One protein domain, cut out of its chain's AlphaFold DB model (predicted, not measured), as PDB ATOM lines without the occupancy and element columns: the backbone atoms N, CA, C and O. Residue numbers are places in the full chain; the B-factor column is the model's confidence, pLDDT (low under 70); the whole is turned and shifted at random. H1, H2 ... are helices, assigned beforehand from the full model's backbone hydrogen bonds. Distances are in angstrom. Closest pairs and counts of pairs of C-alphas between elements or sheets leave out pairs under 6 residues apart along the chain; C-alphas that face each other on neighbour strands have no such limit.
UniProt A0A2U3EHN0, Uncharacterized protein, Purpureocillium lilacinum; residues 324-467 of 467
ATOM      1  N   TYR A 324      -0.019  20.756   2.332       81.44
ATOM      2  CA  TYR A 324      -0.789  19.909   1.431       81.44
ATOM      3  C   TYR A 324      -2.146  20.549   1.059       81.44
ATOM      4  O   TYR A 324      -2.459  20.665  -0.125       81.44
ATOM      5  N   THR A 325      -2.914  21.075   2.020       81.44
ATOM      6  CA  THR A 325      -4.129  21.866   1.733       81.44
ATOM      7  C   THR A 325      -3.820  23.100   0.876       81.44
ATOM      8  O   THR A 325      -4.582  23.419  -0.040       81.44
ATOM      9  N   THR A 326      -2.698  23.781   1.127       82.94
ATOM     10  CA  THR A 326      -2.240  24.920   0.315       82.94
ATOM     11  C   THR A 326      -1.852  24.490  -1.101       82.94
ATOM     12  O   THR A 326      -2.260  25.150  -2.052       82.94
ATOM     13  N   PHE A 327      -1.153  23.363  -1.268       87.88
ATOM     14  CA  PHE A 327      -0.827  22.795  -2.580       87.88
ATOM     15  C   PHE A 327      -2.088  22.522  -3.407       87.88
ATOM     16  O   PHE A 327      -2.170  22.967  -4.548       87.88
ATOM     17  N   PHE A 328      -3.108  21.878  -2.826       84.00
ATOM     18  CA  PHE A 328      -4.363  21.633  -3.545       84.00
ATOM     19  C   PHE A 328      -5.092  22.929  -3.915       84.00
ATOM     20  O   PHE A 328      -5.602  23.016  -5.027       84.00
ATOM     21  N   ARG A 329      -5.090  23.953  -3.049       83.81
ATOM     22  CA  ARG A 329      -5.641  25.282  -3.384       83.81
ATOM     23  C   ARG A 329      -4.895  25.949  -4.540       83.81
ATOM     24  O   ARG A 329      -5.537  26.488  -5.430       83.81
ATOM     25  N   ILE A 330      -3.561  25.890  -4.549       86.69
ATOM     26  CA  ILE A 330      -2.747  26.416  -5.655       86.69
ATOM     27  C   ILE A 330      -3.033  25.635  -6.943       86.69
ATOM     28  O   ILE A 330      -3.147  26.243  -7.998       86.69
ATOM     29  N   LEU A 331      -3.197  24.312  -6.869       87.56
ATOM     30  CA  LEU A 331      -3.473  23.473  -8.034       87.56
ATOM     31  C   LEU A 331      -4.843  23.770  -8.672       87.56
ATOM     32  O   LEU A 331      -4.907  23.906  -9.891       87.56
ATOM     33  N   HIS A 332      -5.906  23.923  -7.871       86.19
ATOM     34  CA  HIS A 332      -7.222  24.321  -8.394       86.19
ATOM     35  C   HIS A 332      -7.173  25.757  -8.932       86.19
ATOM     36  O   HIS A 332      -7.588  25.996 -10.061       86.19
ATOM     37  N   ALA A 333      -6.543  26.691  -8.207       83.81
ATOM     38  CA  ALA A 333      -6.349  28.055  -8.690       83.81
ATOM     39  C   ALA A 333      -5.588  28.092 -10.027       83.81
ATOM     40  O   ALA A 333      -5.986  28.820 -10.925       83.81
ATOM     41  N   LEU A 334      -4.535  27.289 -10.215       86.44
ATOM     42  CA  LEU A 334      -3.815  27.205 -11.490       86.44
ATOM     43  C   LEU A 334      -4.667  26.596 -12.613       86.44
ATOM     44  O   LEU A 334      -4.573  27.078 -13.741       86.44
ATOM     45  N   LEU A 335      -5.519  25.600 -12.329       85.44
ATOM     46  CA  LEU A 335      -6.474  25.092 -13.320       85.44
ATOM     47  C   LEU A 335      -7.503  26.170 -13.687       85.44
ATOM     48  O   LEU A 335      -7.703  26.434 -14.869       85.44
ATOM     49  N   ALA A 336      -8.109  26.828 -12.699       83.25
ATOM     50  CA  ALA A 336      -9.107  27.876 -12.887       83.25
ATOM     51  C   ALA A 336      -8.539  29.092 -13.643       83.25
ATOM     52  O   ALA A 336      -9.139  29.569 -14.609       83.25
ATOM     53  N   LEU A 337      -7.341  29.558 -13.269       82.00
ATOM     54  CA  LEU A 337      -6.620  30.619 -13.976       82.00
ATOM     55  C   LEU A 337      -6.267  30.192 -15.409       82.00
ATOM     56  O   LEU A 337      -6.490  30.956 -16.346       82.00
ATOM     57  N   GLY A 338      -5.743  28.975 -15.590       81.75
ATOM     58  CA  GLY A 338      -5.357  28.439 -16.895       81.75
ATOM     59  C   GLY A 338      -6.546  28.254 -17.836       81.75
ATOM     60  O   GLY A 338      -6.455  28.607 -19.010       81.75
ATOM     61  N   LEU A 339      -7.680  27.770 -17.327       81.88
ATOM     62  CA  LEU A 339      -8.901  27.574 -18.103       81.88
ATOM     63  C   LEU A 339      -9.618  28.903 -18.390       81.88
ATOM     64  O   LEU A 339     -10.091  29.112 -19.505       81.88
ATOM     65  N   GLY A 340      -9.642  29.831 -17.427       76.94
ATOM     66  CA  GLY A 340     -10.117  31.199 -17.643       76.94
ATOM     67  C   GLY A 340      -9.309  31.917 -18.729       76.94
ATOM     68  O   GLY A 340      -9.889  32.495 -19.646       76.94
ATOM     69  N   LEU A 341      -7.977  31.808 -18.688       81.06
ATOM     70  CA  LEU A 341      -7.085  32.358 -19.713       81.06
ATOM     71  C   LEU A 341      -7.257  31.654 -21.073       81.06
ATOM     72  O   LEU A 341      -7.304  32.309 -22.110       81.06
ATOM     73  N   TYR A 342      -7.407  30.327 -21.085       80.69
ATOM     74  CA  TYR A 342      -7.706  29.559 -22.296       80.69
ATOM     75  C   TYR A 342      -8.987  30.066 -22.980       80.69
ATOM     76  O   TYR A 342      -8.988  30.308 -24.187       80.69
ATOM     77  N   VAL A 343     -10.056  30.326 -22.215       74.31
ATOM     78  CA  VAL A 343     -11.286  30.929 -22.752       74.31
ATOM     79  C   VAL A 343     -11.030  32.323 -23.319       74.31
ATOM     80  O   VAL A 343     -11.482  32.598 -24.429       74.31
ATOM     81  N   THR A 344     -10.307  33.202 -22.621       73.12
ATOM     82  CA  THR A 344     -10.118  34.597 -23.072       73.12
ATOM     83  C   THR A 344      -9.232  34.725 -24.313       73.12
ATOM     84  O   THR A 344      -9.338  35.733 -25.022       73.12
ATOM     85  N   LEU A 345      -8.396  33.715 -24.581       74.06
ATOM     86  CA  LEU A 345      -7.517  33.623 -25.747       74.06
ATOM     87  C   LEU A 345      -8.151  32.882 -26.938       74.06
ATOM     88  O   LEU A 345      -7.961  33.319 -28.070       74.06
ATOM     89  N   LEU A 346      -8.900  31.792 -26.717       69.62
ATOM     90  CA  LEU A 346      -9.493  30.981 -27.798       69.62
ATOM     91  C   LEU A 346     -10.968  31.299 -28.096       69.62
ATOM     92  O   LEU A 346     -11.508  30.824 -29.096       69.62
ATOM     93  N   THR A 347     -11.633  32.100 -27.261       65.38
ATOM     94  CA  THR A 347     -13.025  32.527 -27.477       65.38
ATOM     95  C   THR A 347     -13.047  34.003 -27.882       65.38
ATOM     96  O   THR A 347     -12.375  34.809 -27.230       65.38
ATOM     97  N   PRO A 348     -13.858  34.415 -28.879       59.12
ATOM     98  CA  PRO A 348     -14.051  35.822 -29.251       59.12
ATOM     99  C   PRO A 348     -14.902  36.586 -28.215       59.12
ATOM    100  O   PRO A 348     -15.778  37.375 -28.548       59.12
ATOM    101  N   PHE A 349     -14.670  36.348 -26.924       56.38
ATOM    102  CA  PHE A 349     -15.301  37.096 -25.847       56.38
ATOM    103  C   PHE A 349     -14.497  38.382 -25.620       56.38
ATOM    104  O   PHE A 349     -13.619  38.447 -24.757       56.38
ATOM    105  N   SER A 350     -14.756  39.407 -26.435       55.66
ATOM    106  CA  SER A 350     -14.183  40.747 -26.224       55.66
ATOM    107  C   SER A 350     -14.740  41.416 -24.967       55.66
ATOM    108  O   SER A 350     -14.141  42.347 -24.448       55.66
ATOM    109  N   GLY A 351     -15.893  40.956 -24.460       56.81
ATOM    110  CA  GLY A 351     -16.508  41.420 -23.212       56.81
ATOM    111  C   GLY A 351     -17.124  42.823 -23.263       56.81
ATOM    112  O   GLY A 351     -17.995  43.116 -22.434       56.81
ATOM    113  N   THR A 352     -16.728  43.639 -24.247       64.44
ATOM    114  CA  THR A 352     -17.227  44.996 -24.484       64.44
ATOM    115  C   THR A 352     -18.753  45.022 -24.540       64.44
ATOM    116  O   THR A 352     -19.415  44.131 -25.085       64.44
ATOM    117  N   ARG A 353     -19.333  46.077 -23.963       64.31
ATOM    118  CA  ARG A 353     -20.785  46.296 -23.952       64.31
ATOM    119  C   ARG A 353     -21.365  46.294 -25.372       64.31
ATOM    120  O   ARG A 353     -22.396  45.679 -25.610       64.31
ATOM    121  N   LEU A 354     -20.645  46.917 -26.302       62.12
ATOM    122  CA  LEU A 354     -21.050  47.128 -27.689       62.12
ATOM    123  C   LEU A 354     -21.117  45.811 -28.486       62.12
ATOM    124  O   LEU A 354     -22.023  45.617 -29.293       62.12
ATOM    125  N   GLU A 355     -20.210  44.864 -28.231       67.44
ATOM    126  CA  GLU A 355     -20.249  43.542 -28.870       67.44
ATOM    127  C   GLU A 355     -21.307  42.624 -28.238       67.44
ATOM    128  O   GLU A 355     -21.925  41.826 -28.938       67.44
ATOM    129  N   ARG A 356     -21.615  42.808 -26.945       71.56
ATOM    130  CA  ARG A 356     -22.748  42.141 -26.281       71.56
ATOM    131  C   ARG A 356     -24.099  42.637 -26.800       71.56
ATOM    132  O   ARG A 356     -24.969  41.817 -27.066       71.56
ATOM    133  N   GLU A 357     -24.253  43.949 -26.978       74.44
ATOM    134  CA  GLU A 357     -25.450  44.560 -27.567       74.44
ATOM    135  C   GLU A 357     -25.632  44.093 -29.023       74.44
ATOM    136  O   GLU A 357     -26.711  43.621 -29.384       74.44
ATOM    137  N   ARG A 358     -24.559  44.079 -29.832       71.69
ATOM    138  CA  ARG A 358     -24.574  43.492 -31.187       71.69
ATOM    139  C   ARG A 358     -24.941  42.008 -31.194       71.69
ATOM    140  O   ARG A 358     -25.763  41.619 -32.014       71.69
ATOM    141  N   ALA A 359     -24.387  41.200 -30.292       69.00
ATOM    142  CA  ALA A 359     -24.735  39.783 -30.186       69.00
ATOM    143  C   ALA A 359     -26.210  39.585 -29.797       69.00
ATOM    144  O   ALA A 359     -26.890  38.767 -30.406       69.00
ATOM    145  N   SER A 360     -26.745  40.373 -28.854       72.50
ATOM    146  CA  SER A 360     -28.172  40.306 -28.502       72.50
ATOM    147  C   SER A 360     -29.094  40.744 -29.644       72.50
ATOM    148  O   SER A 360     -30.135  40.126 -29.846       72.50
ATOM    149  N   LEU A 361     -28.700  41.756 -30.427       71.69
ATOM    150  CA  LEU A 361     -29.453  42.201 -31.601       71.69
ATOM    151  C   LEU A 361     -29.386  41.177 -32.742       71.69
ATOM    152  O   LEU A 361     -30.408  40.909 -33.365       71.69
ATOM    153  N   ALA A 362     -28.227  40.556 -32.978       69.56
ATOM    154  CA  ALA A 362     -28.078  39.474 -33.949       69.56
ATOM    155  C   ALA A 362     -28.907  38.239 -33.557       69.56
ATOM    156  O   ALA A 362     -29.571  37.651 -34.405       69.56
ATOM    157  N   HIS A 363     -28.937  37.886 -32.269       69.38
ATOM    158  CA  HIS A 363     -29.742  36.773 -31.770       69.38
ATOM    159  C   HIS A 363     -31.252  37.071 -31.865       69.38
ATOM    160  O   HIS A 363     -32.021  36.217 -32.300       69.38
ATOM    161  N   ALA A 364     -31.685  38.299 -31.549       73.62
ATOM    162  CA  ALA A 364     -33.072  38.732 -31.743       73.62
ATOM    163  C   ALA A 364     -33.479  38.746 -33.231       73.62
ATOM    164  O   ALA A 364     -34.553  38.256 -33.580       73.62
ATOM    165  N   ALA A 365     -32.602  39.235 -34.114       68.12
ATOM    166  CA  ALA A 365     -32.808  39.197 -35.560       68.12
ATOM    167  C   ALA A 365     -32.895  37.755 -36.088       68.12
ATOM    168  O   ALA A 365     -33.778  37.462 -36.885       68.12
ATOM    169  N   HIS A 366     -32.059  36.839 -35.592       65.19
ATOM    170  CA  HIS A 366     -32.112  35.420 -35.948       65.19
ATOM    171  C   HIS A 366     -33.404  34.731 -35.466       65.19
ATOM    172  O   HIS A 366     -33.970  33.913 -36.187       65.19
ATOM    173  N   VAL A 367     -33.918  35.078 -34.281       69.31
ATOM    174  CA  VAL A 367     -35.219  34.575 -33.794       69.31
ATOM    175  C   VAL A 367     -36.382  35.090 -34.653       69.31
ATOM    176  O   VAL A 367     -37.320  34.337 -34.914       69.31
ATOM    177  N   ALA A 368     -36.317  36.336 -35.126       71.00
ATOM    178  CA  ALA A 368     -37.314  36.900 -36.038       71.00
ATOM    179  C   ALA A 368     -37.196  36.351 -37.478       71.00
ATOM    180  O   ALA A 368     -38.208  36.156 -38.149       71.00
ATOM    181  N   HIS A 369     -35.972  36.082 -37.940       63.12
ATOM    182  CA  HIS A 369     -35.631  35.693 -39.310       63.12
ATOM    183  C   HIS A 369     -34.660  34.489 -39.337       63.12
ATOM    184  O   HIS A 369     -33.488  34.633 -39.694       63.12
ATOM    185  N   PRO A 370     -35.132  33.266 -39.019       64.56
ATOM    186  CA  PRO A 370     -34.272  32.085 -38.836       64.56
ATOM    187  C   PRO A 370     -33.622  31.538 -40.119       64.56
ATOM    188  O   PRO A 370     -32.837  30.597 -40.050       64.56
ATOM    189  N   ASN A 371     -33.956  32.087 -41.293       65.31
ATOM    190  CA  ASN A 371     -33.449  31.623 -42.590       65.31
ATOM    191  C   ASN A 371     -32.558  32.647 -43.315       65.31
ATOM    192  O   ASN A 371     -31.866  32.265 -44.257       65.31
ATOM    193  N   ASP A 372     -32.576  33.921 -42.911       66.31
ATOM    194  CA  ASP A 372     -32.011  35.005 -43.729       66.31
ATOM    195  C   ASP A 372     -30.506  35.231 -43.496       66.31
ATOM    196  O   ASP A 372     -29.842  35.812 -44.352       66.31
ATOM    197  N   ASP A 373     -29.940  34.731 -42.388       64.56
ATOM    198  CA  ASP A 373     -28.514  34.899 -42.066       64.56
ATOM    199  C   ASP A 373     -27.863  33.617 -41.501       64.56
ATOM    200  O   ASP A 373     -27.385  33.532 -40.364       64.56
ATOM    201  N   LEU A 374     -27.851  32.571 -42.337       65.50
ATOM    202  CA  LEU A 374     -27.327  31.232 -42.021       65.50
ATOM    203  C   LEU A 374     -25.860  31.241 -41.528       65.50
ATOM    204  O   LEU A 374     -25.433  30.339 -40.803       65.50
ATOM    205  N   ALA A 375     -25.078  32.252 -41.922       65.31
ATOM    206  CA  ALA A 375     -23.683  32.416 -41.516       65.31
ATOM    207  C   ALA A 375     -23.552  32.957 -40.082       65.31
ATOM    208  O   ALA A 375     -22.712  32.467 -39.322       65.31
ATOM    209  N   ALA A 376     -24.396  33.920 -39.694       64.00
ATOM    210  CA  ALA A 376     -24.471  34.412 -38.320       64.00
ATOM    211  C   ALA A 376     -24.976  33.316 -37.366       64.00
ATOM    212  O   ALA A 376     -24.366  33.085 -36.320       64.00
ATOM    213  N   ALA A 377     -26.007  32.571 -37.785       65.31
ATOM    214  CA  ALA A 377     -26.532  31.411 -37.064       65.31
ATOM    215  C   ALA A 377     -25.430  30.387 -36.742       65.31
ATOM    216  O   ALA A 377     -25.215  30.037 -35.583       65.31
ATOM    217  N   ALA A 378     -24.666  29.963 -37.756       67.06
ATOM    218  CA  ALA A 378     -23.594  28.980 -37.604       67.06
ATOM    219  C   ALA A 378     -22.442  29.457 -36.694       67.06
ATOM    220  O   ALA A 378     -21.797  28.640 -36.030       67.06
ATOM    221  N   LEU A 379     -22.173  30.767 -36.646       66.44
ATOM    222  CA  LEU A 379     -21.184  31.361 -35.744       66.44
ATOM    223  C   LEU A 379     -21.640  31.331 -34.279       66.44
ATOM    224  O   LEU A 379     -20.818  31.025 -33.406       66.44
ATOM    225  N   ASP A 380     -22.920  31.605 -34.014       68.75
ATOM    226  CA  ASP A 380     -23.489  31.587 -32.662       68.75
ATOM    227  C   ASP A 380     -23.633  30.145 -32.140       68.75
ATOM    228  O   ASP A 380     -23.159  29.828 -31.048       68.75
ATOM    229  N   ASP A 381     -24.098  29.218 -32.984       74.25
ATOM    230  CA  ASP A 381     -24.118  27.771 -32.718       74.25
ATOM    231  C   ASP A 381     -22.717  27.231 -32.369       74.25
ATOM    232  O   ASP A 381     -22.529  26.431 -31.446       74.25
ATOM    233  N   ALA A 382     -21.689  27.692 -33.091       74.12
ATOM    234  CA  ALA A 382     -20.304  27.338 -32.809       74.12
ATOM    235  C   ALA A 382     -19.788  27.979 -31.504       74.12
ATOM    236  O   ALA A 382     -18.953  27.375 -30.824       74.12
ATOM    237  N   ASN A 383     -20.272  29.168 -31.127       73.50
ATOM    238  CA  ASN A 383     -19.977  29.790 -29.832       73.50
ATOM    239  C   ASN A 383     -20.630  29.023 -28.677       73.50
ATOM    240  O   ASN A 383     -19.945  28.747 -27.691       73.50
ATOM    241  N   GLU A 384     -21.895  28.623 -28.794       76.50
ATOM    242  CA  GLU A 384     -22.574  27.810 -27.778       76.50
ATOM    243  C   GLU A 384     -21.899  26.448 -27.596       76.50
ATOM    244  O   GLU A 384     -21.599  26.045 -26.470       76.50
ATOM    245  N   ARG A 385     -21.511  25.778 -28.689       79.75
ATOM    246  CA  ARG A 385     -20.710  24.542 -28.613       79.75
ATOM    247  C   ARG A 385     -19.379  24.761 -27.884       79.75
ATOM    248  O   ARG A 385     -19.014  23.930 -27.054       79.75
ATOM    249  N   ARG A 386     -18.683  25.884 -28.120       78.81
ATOM    250  CA  ARG A 386     -17.459  26.256 -27.377       78.81
ATOM    251  C   ARG A 386     -17.732  26.476 -25.880       78.81
ATOM    252  O   ARG A 386     -16.974  25.960 -25.061       78.81
ATOM    253  N   LYS A 387     -18.817  27.171 -25.511       77.69
ATOM    254  CA  LYS A 387     -19.233  27.389 -24.107       77.69
ATOM    255  C   LYS A 387     -19.566  26.070 -23.398       77.69
ATOM    256  O   LYS A 387     -19.104  25.844 -22.281       77.69
ATOM    257  N   LEU A 388     -20.313  25.181 -24.056       81.44
ATOM    258  CA  LEU A 388     -20.676  23.862 -23.531       81.44
ATOM    259  C   LEU A 388     -19.451  22.952 -23.369       81.44
ATOM    260  O   LEU A 388     -19.305  22.309 -22.331       81.44
ATOM    261  N   MET A 389     -18.538  22.935 -24.345       80.44
ATOM    262  CA  MET A 389     -17.263  22.217 -24.228       80.44
ATOM    263  C   MET A 389     -16.411  22.764 -23.078       80.44
ATOM    264  O   MET A 389     -15.880  21.976 -22.302       80.44
ATOM    265  N   PHE A 390     -16.328  24.089 -22.910       78.06
ATOM    266  CA  PHE A 390     -15.668  24.703 -21.754       78.06
ATOM    267  C   PHE A 390     -16.300  24.253 -20.430       78.06
ATOM    268  O   PHE A 390     -15.569  23.834 -19.539       78.06
ATOM    269  N   PHE A 391     -17.632  24.285 -20.307       83.12
ATOM    270  CA  PHE A 391     -18.318  23.853 -19.087       83.12
ATOM    271  C   PHE A 391     -18.022  22.383 -18.760       83.12
ATOM    272  O   PHE A 391     -17.726  22.063 -17.613       83.12
ATOM    273  N   TRP A 392     -18.021  21.500 -19.763       85.75
ATOM    274  CA  TRP A 392     -17.658  20.094 -19.576       85.75
ATOM    275  C   TRP A 392     -16.183  19.893 -19.214       85.75
ATOM    276  O   TRP A 392     -15.890  19.091 -18.330       85.75
ATOM    277  N   ILE A 393     -15.251  20.623 -19.831       84.06
ATOM    278  CA  ILE A 393     -13.818  20.560 -19.492       84.06
ATOM    279  C   ILE A 393     -13.572  21.098 -18.074       84.06
ATOM    280  O   ILE A 393     -12.831  20.483 -17.309       84.06
ATOM    281  N   PHE A 394     -14.239  22.189 -17.686       83.88
ATOM    282  CA  PHE A 394     -14.204  22.723 -16.325       83.88
ATOM    283  C   PHE A 394     -14.750  21.707 -15.319       83.88
ATOM    284  O   PHE A 394     -14.044  21.309 -14.398       83.88
ATOM    285  N   ALA A 395     -15.978  21.227 -15.531       85.19
ATOM    286  CA  ALA A 395     -16.647  20.303 -14.623       85.19
ATOM    287  C   ALA A 395     -15.906  18.965 -14.489       85.19
ATOM    288  O   ALA A 395     -15.847  18.414 -13.393       85.19
ATOM    289  N   THR A 396     -15.310  18.446 -15.568       88.50
ATOM    290  CA  THR A 396     -14.503  17.215 -15.510       88.50
ATOM    291  C   THR A 396     -13.137  17.442 -14.863       88.50
ATOM    292  O   THR A 396     -12.726  16.613 -14.056       88.50
ATOM    293  N   GLY A 397     -12.463  18.564 -15.135       83.88
ATOM    294  CA  GLY A 397     -11.211  18.939 -14.467       83.88
ATOM    295  C   GLY A 397     -11.388  19.104 -12.955       83.88
ATOM    296  O   GLY A 397     -10.675  18.467 -12.177       83.88
ATOM    297  N   GLU A 398     -12.402  19.869 -12.544       83.44
ATOM    298  CA  GLU A 398     -12.812  20.008 -11.144       83.44
ATOM    299  C   GLU A 398     -13.197  18.654 -10.537       83.44
ATOM    300  O   GLU A 398     -12.677  18.285  -9.490       83.44
ATOM    301  N   ALA A 399     -14.032  17.845 -11.201       86.44
ATOM    302  CA  ALA A 399     -14.403  16.524 -10.688       86.44
ATOM    303  C   ALA A 399     -13.186  15.601 -10.484       86.44
ATOM    304  O   ALA A 399     -13.128  14.879  -9.486       86.44
ATOM    305  N   VAL A 400     -12.190  15.637 -11.376       87.50
ATOM    306  CA  VAL A 400     -10.933  14.882 -11.226       87.50
ATOM    307  C   VAL A 400     -10.102  15.411 -10.053       87.50
ATOM    308  O   VAL A 400      -9.582  14.613  -9.272       87.50
ATOM    309  N   LEU A 401     -10.010  16.729  -9.860       83.62
ATOM    310  CA  LEU A 401      -9.304  17.334  -8.725       83.62
ATOM    311  C   LEU A 401      -9.992  17.040  -7.383       83.62
ATOM    312  O   LEU A 401      -9.327  16.621  -6.430       83.62
ATOM    313  N   LEU A 402     -11.319  17.175  -7.323       82.75
ATOM    314  CA  LEU A 402     -12.155  16.852  -6.167       82.75
ATOM    315  C   LEU A 402     -12.067  15.370  -5.796       82.75
ATOM    316  O   LEU A 402     -11.902  15.043  -4.621       82.75
ATOM    317  N   THR A 403     -12.165  14.464  -6.773       84.38
ATOM    318  CA  THR A 403     -12.049  13.019  -6.517       84.38
ATOM    319  C   THR A 403     -10.633  12.643  -6.093       84.38
ATOM    320  O   THR A 403     -10.479  11.962  -5.081       84.38
ATOM    321  N   THR A 404      -9.598  13.152  -6.770       84.19
ATOM    322  CA  THR A 404      -8.190  12.972  -6.365       84.19
ATOM    323  C   THR A 404      -7.975  13.420  -4.920       84.19
ATOM    324  O   THR A 404      -7.436  12.667  -4.105       84.19
ATOM    325  N   ARG A 405      -8.475  14.609  -4.565       81.19
ATOM    326  CA  ARG A 405      -8.441  15.124  -3.197       81.19
ATOM    327  C   ARG A 405      -9.187  14.211  -2.223       81.19
ATOM    328  O   ARG A 405      -8.622  13.839  -1.204       81.19
ATOM    329  N   PHE A 406     -10.417  13.807  -2.536       79.19
ATOM    330  CA  PHE A 406     -11.230  12.944  -1.674       79.19
ATOM    331  C   PHE A 406     -10.567  11.584  -1.401       79.19
ATOM    332  O   PHE A 406     -10.617  11.087  -0.275       79.19
ATOM    333  N   PHE A 407      -9.910  10.990  -2.401       81.69
ATOM    334  CA  PHE A 407      -9.161   9.743  -2.235       81.69
ATOM    335  C   PHE A 407      -7.909   9.917  -1.362       81.69
ATOM    336  O   PHE A 407      -7.647   9.063  -0.514       81.69
ATOM    337  N   LEU A 408      -7.170  11.021  -1.511       78.62
ATOM    338  CA  LEU A 408      -5.965  11.308  -0.719       78.62
ATOM    339  C   LEU A 408      -6.282  11.786   0.715       78.62
ATOM    340  O   LEU A 408      -5.548  11.462   1.654       78.62
ATOM    341  N   ASP A 409      -7.410  12.474   0.911       72.25
ATOM    342  CA  ASP A 409      -7.934  12.892   2.220       72.25
ATOM    343  C   ASP A 409      -8.609  11.724   2.971       72.25
ATOM    344  O   ASP A 409      -8.782  11.778   4.188       72.25
ATOM    345  N   LYS A 410      -8.908  10.595   2.309       62.16
ATOM    346  CA  LYS A 410      -9.547   9.414   2.930       62.16
ATOM    347  C   LYS A 410      -8.769   8.843   4.129       62.16
ATOM    348  O   LYS A 410      -9.383   8.279   5.035       62.16
ATOM    349  N   GLY A 411      -7.442   9.009   4.152       57.50
ATOM    350  CA  GLY A 411      -6.574   8.661   5.288       57.50
ATOM    351  C   GLY A 411      -6.325   9.804   6.285       57.50
ATOM    352  O   GLY A 411      -5.954   9.552   7.431       57.50
ATOM    353  N   ARG A 412      -6.555  11.061   5.886       61.88
ATOM    354  CA  ARG A 412      -6.383  12.251   6.726       61.88
ATOM    355  C   ARG A 412      -7.743  12.775   7.155       61.88
ATOM    356  O   ARG A 412      -8.374  13.567   6.471       61.88
ATOM    357  N   ARG A 413      -8.176  12.385   8.357       55.69
ATOM    358  CA  ARG A 413      -9.300  13.052   9.027       55.69
ATOM    359  C   ARG A 413      -8.888  14.496   9.353       55.69
ATOM    360  O   ARG A 413      -8.437  14.745  10.469       55.69
ATOM    361  N   GLN A 414      -9.054  15.442   8.419       56.75
ATOM    362  CA  GLN A 414      -9.140  16.856   8.786       56.75
ATOM    363  C   GLN A 414     -10.335  16.986   9.738       56.75
ATOM    364  O   GLN A 414     -11.492  16.991   9.318       56.75
ATOM    365  N   GLN A 415     -10.042  17.023  11.039       54.56
ATOM    366  CA  GLN A 415     -10.990  17.420  12.073       54.56
ATOM    367  C   GLN A 415     -11.536  18.794  11.652       54.56
ATOM    368  O   GLN A 415     -10.722  19.703  11.459       54.56
ATOM    369  N   PRO A 416     -12.854  18.962  11.424       53.94
ATOM    370  CA  PRO A 416     -13.390  20.227  10.937       53.94
ATOM    371  C   PRO A 416     -13.083  21.344  11.938       53.94
ATOM    372  O   PRO A 416     -13.663  21.408  13.019       53.94
ATOM    373  N   ALA A 417     -12.130  22.210  11.598       57.25
ATOM    374  CA  ALA A 417     -11.680  23.259  12.499       57.25
ATOM    375  C   ALA A 417     -12.783  24.315  12.668       57.25
ATOM    376  O   ALA A 417     -13.041  25.101  11.758       57.25
ATOM    377  N   GLY A 418     -13.431  24.336  13.834       62.78
ATOM    378  CA  GLY A 418     -14.380  25.384  14.200       62.78
ATOM    379  C   GLY A 418     -15.402  24.964  15.254       62.78
ATOM    380  O   GLY A 418     -15.516  23.795  15.619       62.78
ATOM    381  N   MET A 419     -16.189  25.942  15.704       56.00
ATOM    382  CA  MET A 419     -17.202  25.799  16.759       56.00
ATOM    383  C   MET A 419     -18.335  24.810  16.403       56.00
ATOM    384  O   MET A 419     -18.997  24.257  17.282       56.00
ATOM    385  N   LEU A 420     -18.505  24.510  15.111       63.19
ATOM    386  CA  LEU A 420     -19.380  23.448  14.604       63.19
ATOM    387  C   LEU A 420     -18.969  22.046  15.086       63.19
ATOM    388  O   LEU A 420     -19.836  21.196  15.269       63.19
ATOM    389  N   TRP A 421     -17.678  21.799  15.343       65.75
ATOM    390  CA  TRP A 421     -17.218  20.514  15.877       65.75
ATOM    391  C   TRP A 421     -17.522  20.360  17.370       65.75
ATOM    392  O   TRP A 421     -17.994  19.304  17.789       65.75
ATOM    393  N   SER A 422     -17.390  21.433  18.160       66.25
ATOM    394  CA  SER A 422     -17.881  21.440  19.546       66.25
ATOM    395  C   SER A 422     -19.395  21.217  19.618       66.25
ATOM    396  O   SER A 422     -19.849  20.457  20.466       66.25
ATOM    397  N   ILE A 423     -20.177  21.783  18.688       70.25
ATOM    398  CA  ILE A 423     -21.630  21.545  18.613       70.25
ATOM    399  C   ILE A 423     -21.937  20.090  18.220       70.25
ATOM    400  O   ILE A 423     -22.809  19.474  18.829       70.25
ATOM    401  N   ALA A 424     -21.189  19.488  17.286       64.12
ATOM    402  CA  ALA A 424     -21.338  18.068  16.941       64.12
ATOM    403  C   ALA A 424     -21.121  17.126  18.148       64.12
ATOM    404  O   ALA A 424     -21.713  16.046  18.201       64.12
ATOM    405  N   GLY A 425     -20.343  17.553  19.151       65.81
ATOM    406  CA  GLY A 425     -20.211  16.869  20.440       65.81
ATOM    407  C   GLY A 425     -21.515  16.788  21.247       65.81
ATOM    408  O   GLY A 425     -21.758  15.767  21.885       65.81
ATOM    409  N   PHE A 426     -22.397  17.787  21.156       72.25
ATOM    410  CA  PHE A 426     -23.683  17.830  21.873       72.25
ATOM    411  C   PHE A 426     -24.867  17.260  21.080       72.25
ATOM    412  O   PHE A 426     -25.930  17.012  21.644       72.25
ATOM    413  N   VAL A 427     -24.701  17.037  19.777       77.12
ATOM    414  CA  VAL A 427     -25.759  16.503  18.914       77.12
ATOM    415  C   VAL A 427     -25.946  14.990  19.144       77.12
ATOM    416  O   VAL A 427     -24.961  14.254  19.069       77.12
ATOM    417  N   PRO A 428     -27.178  14.487  19.369       72.12
ATOM    418  CA  PRO A 428     -27.447  13.051  19.460       72.12
ATOM    419  C   PRO A 428     -27.129  12.295  18.160       72.12
ATOM    420  O   PRO A 428     -27.296  12.818  17.054       72.12
ATOM    421  N   GLU A 429     -26.747  11.022  18.270       63.34
ATOM    422  CA  GLU A 429     -26.875  10.104  17.131       63.34
ATOM    423  C   GLU A 429     -28.377   9.902  16.870       63.34
ATOM    424  O   GLU A 429     -29.104   9.617  17.820       63.34
ATOM    425  N   PRO A 430     -28.887  10.151  15.645       71.75
ATOM    426  CA  PRO A 430     -28.227   9.921  14.352       71.75
ATOM    427  C   PRO A 430     -27.641  11.162  13.648       71.75
ATOM    428  O   PRO A 430     -26.952  11.033  12.634       71.75
ATOM    429  N   PHE A 431     -27.900  12.376  14.137       76.94
ATOM    430  CA  PHE A 431     -27.626  13.610  13.386       76.94
ATOM    431  C   PHE A 431     -26.130  13.919  13.213       76.94
ATOM    432  O   PHE A 431     -25.750  14.575  12.240       76.94
ATOM    433  N   ARG A 432     -25.257  13.385  14.085       66.56
ATOM    434  CA  ARG A 432     -23.790  13.479  13.937       66.56
ATOM    435  C   ARG A 432     -23.283  12.964  12.587       66.56
ATOM    436  O   ARG A 432     -22.391  13.583  12.010       66.56
ATOM    437  N   GLY A 433     -23.850  11.869  12.071       73.62
ATOM    438  CA  GLY A 433     -23.464  11.304  10.776       73.62
ATOM    439  C   GLY A 433     -23.749  12.276   9.630       73.62
ATOM    440  O   GLY A 433     -22.854  12.601   8.850       73.62
ATOM    441  N   TYR A 434     -24.969  12.818   9.594       78.00
ATOM    442  CA  TYR A 434     -25.378  13.815   8.605       78.00
ATOM    443  C   TYR A 434     -24.565  15.114   8.707       78.00
ATOM    444  O   TYR A 434     -24.141  15.634   7.679       78.00
ATOM    445  N   LEU A 435     -24.263  15.600   9.917       77.88
ATOM    446  CA  LEU A 435     -23.414  16.782  10.127       77.88
ATOM    447  C   LEU A 435     -21.966  16.573   9.663       77.88
ATOM    448  O   LEU A 435     -21.404  17.451   9.016       77.88
ATOM    449  N   LEU A 436     -21.365  15.414   9.940       72.31
ATOM    450  CA  LEU A 436     -20.023  15.069   9.455       72.31
ATOM    451  C   LEU A 436     -19.964  15.003   7.925       72.31
ATOM    452  O   LEU A 436     -19.005  15.483   7.315       72.31
ATOM    453  N   VAL A 437     -20.992  14.425   7.306       79.00
ATOM    454  CA  VAL A 437     -21.137  14.354   5.849       79.00
ATOM    455  C   VAL A 437     -21.354  15.754   5.256       79.00
ATOM    456  O   VAL A 437     -20.662  16.126   4.310       79.00
ATOM    457  N   ALA A 438     -22.218  16.572   5.861       77.62
ATOM    458  CA  ALA A 438     -22.471  17.952   5.451       77.62
ATOM    459  C   ALA A 438     -21.238  18.858   5.604       77.62
ATOM    460  O   ALA A 438     -20.981  19.673   4.725       77.62
ATOM    461  N   LEU A 439     -20.430  18.698   6.657       75.38
ATOM    462  CA  LEU A 439     -19.177  19.445   6.836       75.38
ATOM    463  C   LEU A 439     -18.132  19.080   5.769       75.38
ATOM    464  O   LEU A 439     -17.449  19.968   5.257       75.38
ATOM    465  N   ARG A 440     -18.040  17.800   5.382       73.75
ATOM    466  CA  ARG A 440     -17.177  17.356   4.271       73.75
ATOM    467  C   ARG A 440     -17.644  17.932   2.936       73.75
ATOM    468  O   ARG A 440     -16.840  18.538   2.231       73.75
ATOM    469  N   TYR A 441     -18.931  17.806   2.612       76.88
ATOM    470  CA  TYR A 441     -19.484  18.404   1.393       76.88
ATOM    471  C   TYR A 441     -19.413  19.935   1.406       76.88
ATOM    472  O   TYR A 441     -19.172  20.528   0.364       76.88
ATOM    473  N   GLY A 442     -19.526  20.577   2.570       80.06
ATOM    474  CA  GLY A 442     -19.347  22.018   2.734       80.06
ATOM    475  C   GLY A 442     -17.930  22.473   2.385       80.06
ATOM    476  O   GLY A 442     -17.771  23.421   1.620       80.06
ATOM    477  N   GLN A 443     -16.896  21.768   2.857       75.00
ATOM    478  CA  GLN A 443     -15.511  22.060   2.467       75.00
ATOM    479  C   GLN A 443     -15.299  21.897   0.953       75.00
ATOM    480  O   GLN A 443     -14.751  22.799   0.320       75.00
ATOM    481  N   ILE A 444     -15.801  20.803   0.372       77.94
ATOM    482  CA  ILE A 444     -15.747  20.533  -1.076       77.94
ATOM    483  C   ILE A 444     -16.491  21.620  -1.878       77.94
ATOM    484  O   ILE A 444     -15.994  22.108  -2.888       77.94
ATOM    485  N   PHE A 445     -17.656  22.064  -1.404       82.38
ATOM    486  CA  PHE A 445     -18.417  23.147  -2.025       82.38
ATOM    487  C   PHE A 445     -17.681  24.492  -1.948       82.38
ATOM    488  O   PHE A 445     -17.695  25.257  -2.911       82.38
ATOM    489  N   THR A 446     -17.003  24.790  -0.832       79.56
ATOM    490  CA  THR A 446     -16.236  26.041  -0.708       79.56
ATOM    491  C   THR A 446     -15.031  26.114  -1.639       79.56
ATOM    492  O   THR A 446     -14.704  27.223  -2.055       79.56
ATOM    493  N   THR A 447     -14.397  24.987  -2.000       81.56
ATOM    494  CA  THR A 447     -13.332  24.998  -3.019       81.56
ATOM    495  C   THR A 447     -13.927  25.250  -4.397       81.56
ATOM    496  O   THR A 447     -13.662  26.311  -4.948       81.56
ATOM    497  N   VAL A 448     -14.880  24.424  -4.855       83.44
ATOM    498  CA  VAL A 448     -15.542  24.604  -6.168       83.44
ATOM    499  C   VAL A 448     -16.083  26.026  -6.352       83.44
ATOM    500  O   VAL A 448     -15.911  26.635  -7.405       83.44
ATOM    501  N   ARG A 449     -16.704  26.604  -5.315       85.94
ATOM    502  CA  ARG A 449     -17.171  27.996  -5.350       85.94
ATOM    503  C   ARG A 449     -16.021  28.993  -5.529       85.94
ATOM    504  O   ARG A 449     -16.184  29.952  -6.279       85.94
ATOM    505  N   ALA A 450     -14.905  28.822  -4.823       83.69
ATOM    506  CA  ALA A 450     -13.739  29.692  -4.963       83.69
ATOM    507  C   ALA A 450     -13.117  29.580  -6.365       83.69
ATOM    508  O   ALA A 450     -12.756  30.601  -6.944       83.69
ATOM    509  N   ASP A 451     -13.078  28.375  -6.929       82.81
ATOM    510  CA  ASP A 451     -12.488  28.099  -8.241       82.81
ATOM    511  C   ASP A 451     -13.367  28.660  -9.382       82.81
ATOM    512  O   ASP A 451     -12.863  29.343 -10.279       82.81
ATOM    513  N   ILE A 452     -14.700  28.544  -9.280       83.62
ATOM    514  CA  ILE A 452     -15.655  29.257 -10.158       83.62
ATOM    515  C   ILE A 452     -15.453  30.778 -10.078       83.62
ATOM    516  O   ILE A 452     -15.423  31.456 -11.107       83.62
ATOM    517  N   LEU A 453     -15.305  31.333  -8.869       83.94
ATOM    518  CA  LEU A 453     -15.088  32.770  -8.680       83.94
ATOM    519  C   LEU A 453     -13.727  33.225  -9.233       83.94
ATOM    520  O   LEU A 453     -13.648  34.321  -9.785       83.94
ATOM    521  N   ALA A 454     -12.684  32.394  -9.154       82.00
ATOM    522  CA  ALA A 454     -11.384  32.662  -9.766       82.00
ATOM    523  C   ALA A 454     -11.470  32.673 -11.304       82.00
ATOM    524  O   ALA A 454     -10.988  33.620 -11.931       82.00
ATOM    525  N   CYS A 455     -12.161  31.699 -11.911       80.12
ATOM    526  CA  CYS A 455     -12.477  31.698 -13.346       80.12
ATOM    527  C   CYS A 455     -13.213  32.984 -13.767       80.12
ATOM    528  O   CYS A 455     -12.800  33.663 -14.709       80.12
ATOM    529  N   MET A 456     -14.281  33.353 -13.049       82.75
ATOM    530  CA  MET A 456     -15.056  34.572 -13.323       82.75
ATOM    531  C   MET A 456     -14.225  35.849 -13.145       82.75
ATOM    532  O   MET A 456     -14.364  36.780 -13.936       82.75
ATOM    533  N   PHE A 457     -13.335  35.893 -12.151       85.25
ATOM    534  CA  PHE A 457     -12.428  37.017 -11.932       85.25
ATOM    535  C   PHE A 457     -11.446  37.199 -13.099       85.25
ATOM    536  O   PHE A 457     -11.292  38.319 -13.579       85.25
ATOM    537  N   VAL A 458     -10.847  36.120 -13.621       82.50
ATOM    538  CA  VAL A 458      -9.974  36.190 -14.812       82.50
ATOM    539  C   VAL A 458     -10.742  36.674 -16.035       82.50
ATOM    540  O   VAL A 458     -10.265  37.564 -16.736       82.50
ATOM    541  N   LEU A 459     -11.949  36.153 -16.269       78.88
ATOM    542  CA  LEU A 459     -12.819  36.626 -17.350       78.88
ATOM    543  C   LEU A 459     -13.136  38.127 -17.197       78.88
ATOM    544  O   LEU A 459     -13.104  38.869 -18.181       78.88
ATOM    545  N   GLY A 460     -13.359  38.599 -15.966       81.38
ATOM    546  CA  GLY A 460     -13.516  40.017 -15.634       81.38
ATOM    547  C   GLY A 460     -12.271  40.857 -15.944       81.38
ATOM    548  O   GLY A 460     -12.369  41.855 -16.651       81.38
ATOM    549  N   VAL A 461     -11.086  40.442 -15.490       83.69
ATOM    550  CA  VAL A 461      -9.826  41.173 -15.729       83.69
ATOM    551  C   VAL A 461      -9.457  41.195 -17.216       83.69
ATOM    552  O   VAL A 461      -9.066  42.234 -17.743       83.69
ATOM    553  N   CYS A 462      -9.621  40.079 -17.929       77.56
ATOM    554  CA  CYS A 462      -9.346  40.017 -19.363       77.56
ATOM    555  C   CYS A 462     -10.366  40.799 -20.202       77.56
ATOM    556  O   CYS A 462      -9.977  41.363 -21.219       77.56
ATOM    557  N   SER A 463     -11.641  40.863 -19.797       74.81
ATOM    558  CA  SER A 463     -12.625  41.731 -20.465       74.81
ATOM    559  C   SER A 463     -12.411  43.212 -20.150       74.81
ATOM    560  O   SER A 463     -12.597  44.031 -21.041       74.81
ATOM    561  N   TRP A 464     -11.937  43.557 -18.948       79.38
ATOM    562  CA  TRP A 464     -11.488  44.916 -18.629       79.38
ATOM    563  C   TRP A 464     -10.296  45.339 -19.497       79.38
ATOM    564  O   TRP A 464     -10.290  46.439 -20.028       79.38
ATOM    565  N   TRP A 465      -9.296  44.469 -19.677       79.44
ATOM    566  CA  TRP A 465      -8.104  44.785 -20.481       79.44
ATOM    567  C   TRP A 465      -8.363  44.761 -22.003       79.44
ATOM    568  O   TRP A 465      -7.589  45.322 -22.772       79.44
ATOM    569  N   LYS A 466      -9.451  44.120 -22.448       69.06
ATOM    570  CA  LYS A 466      -9.929  44.139 -23.844       69.06
ATOM    571  C   LYS A 466     -10.917  45.280 -24.144       69.06
ATOM    572  O   LYS A 466     -11.323  45.407 -25.300       69.06
ATOM    573  N   SER A 467     -11.322  46.056 -23.133       60.38
ATOM    574  CA  SER A 467     -12.235  47.203 -23.251       60.38
ATOM    575  C   SER A 467     -11.503  48.542 -23.274       60.38
ATOM    576  O   SER A 467     -12.216  49.511 -23.623       60.38
TER     577      SER A 467
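Overview. This is residues 324 to 467 of the 467 residues of an uncharacterized protein of Purpureocillium lilacinum (UniProt A0A2U3EHN0). The model is a long rod: H3 and the shorter H1 run side by side in opposite directions, H5 slants across H1, and the short H2 and H4 sit at opposite ends. The 144 printed residues have five named helices, H1 to H5, no named strand: all helix. The whole is only just loose, close to extended, radius of gyration of the C-alphas 21.4 A, spans 67 by 31 by 25 A.

Along the chain. H3, residues 374 to 409, measures 51.7 A from C-alpha 374 at (-27.327, 31.232, -42.021). H1 is residues 324 to 346, 32.4 A; H5, residues 431 to 465, 50.0 A, ends at (-8.104, 44.785, -20.481). H2 is residues 353 to 368, H4 residues 419 to 426.

Arrangement. H1, H3 and H5 form an up-and-down bundle, each running against the one before. H3 touches H1 with residues 390 to 405 alone, closest C-alphas Leu 401 and His 332, 7.3 A, shallow tilt 9 degrees. H5 touches H1 with residues 447 to 463 alone, closest C-alphas Cys 455 and Gly 340, 4.9 A, steep tilt 38 degrees. H2 is near H3, H4 near H5. Every O i to N i+4 pair is within hydrogen-bond range in H1, H2, H3 and H5; 3 of 4 in H4.

Size, cuts and confidence. The printed part has no cut and no long link. pLDDT is under 70 at 47 residues, among them 410 to 422.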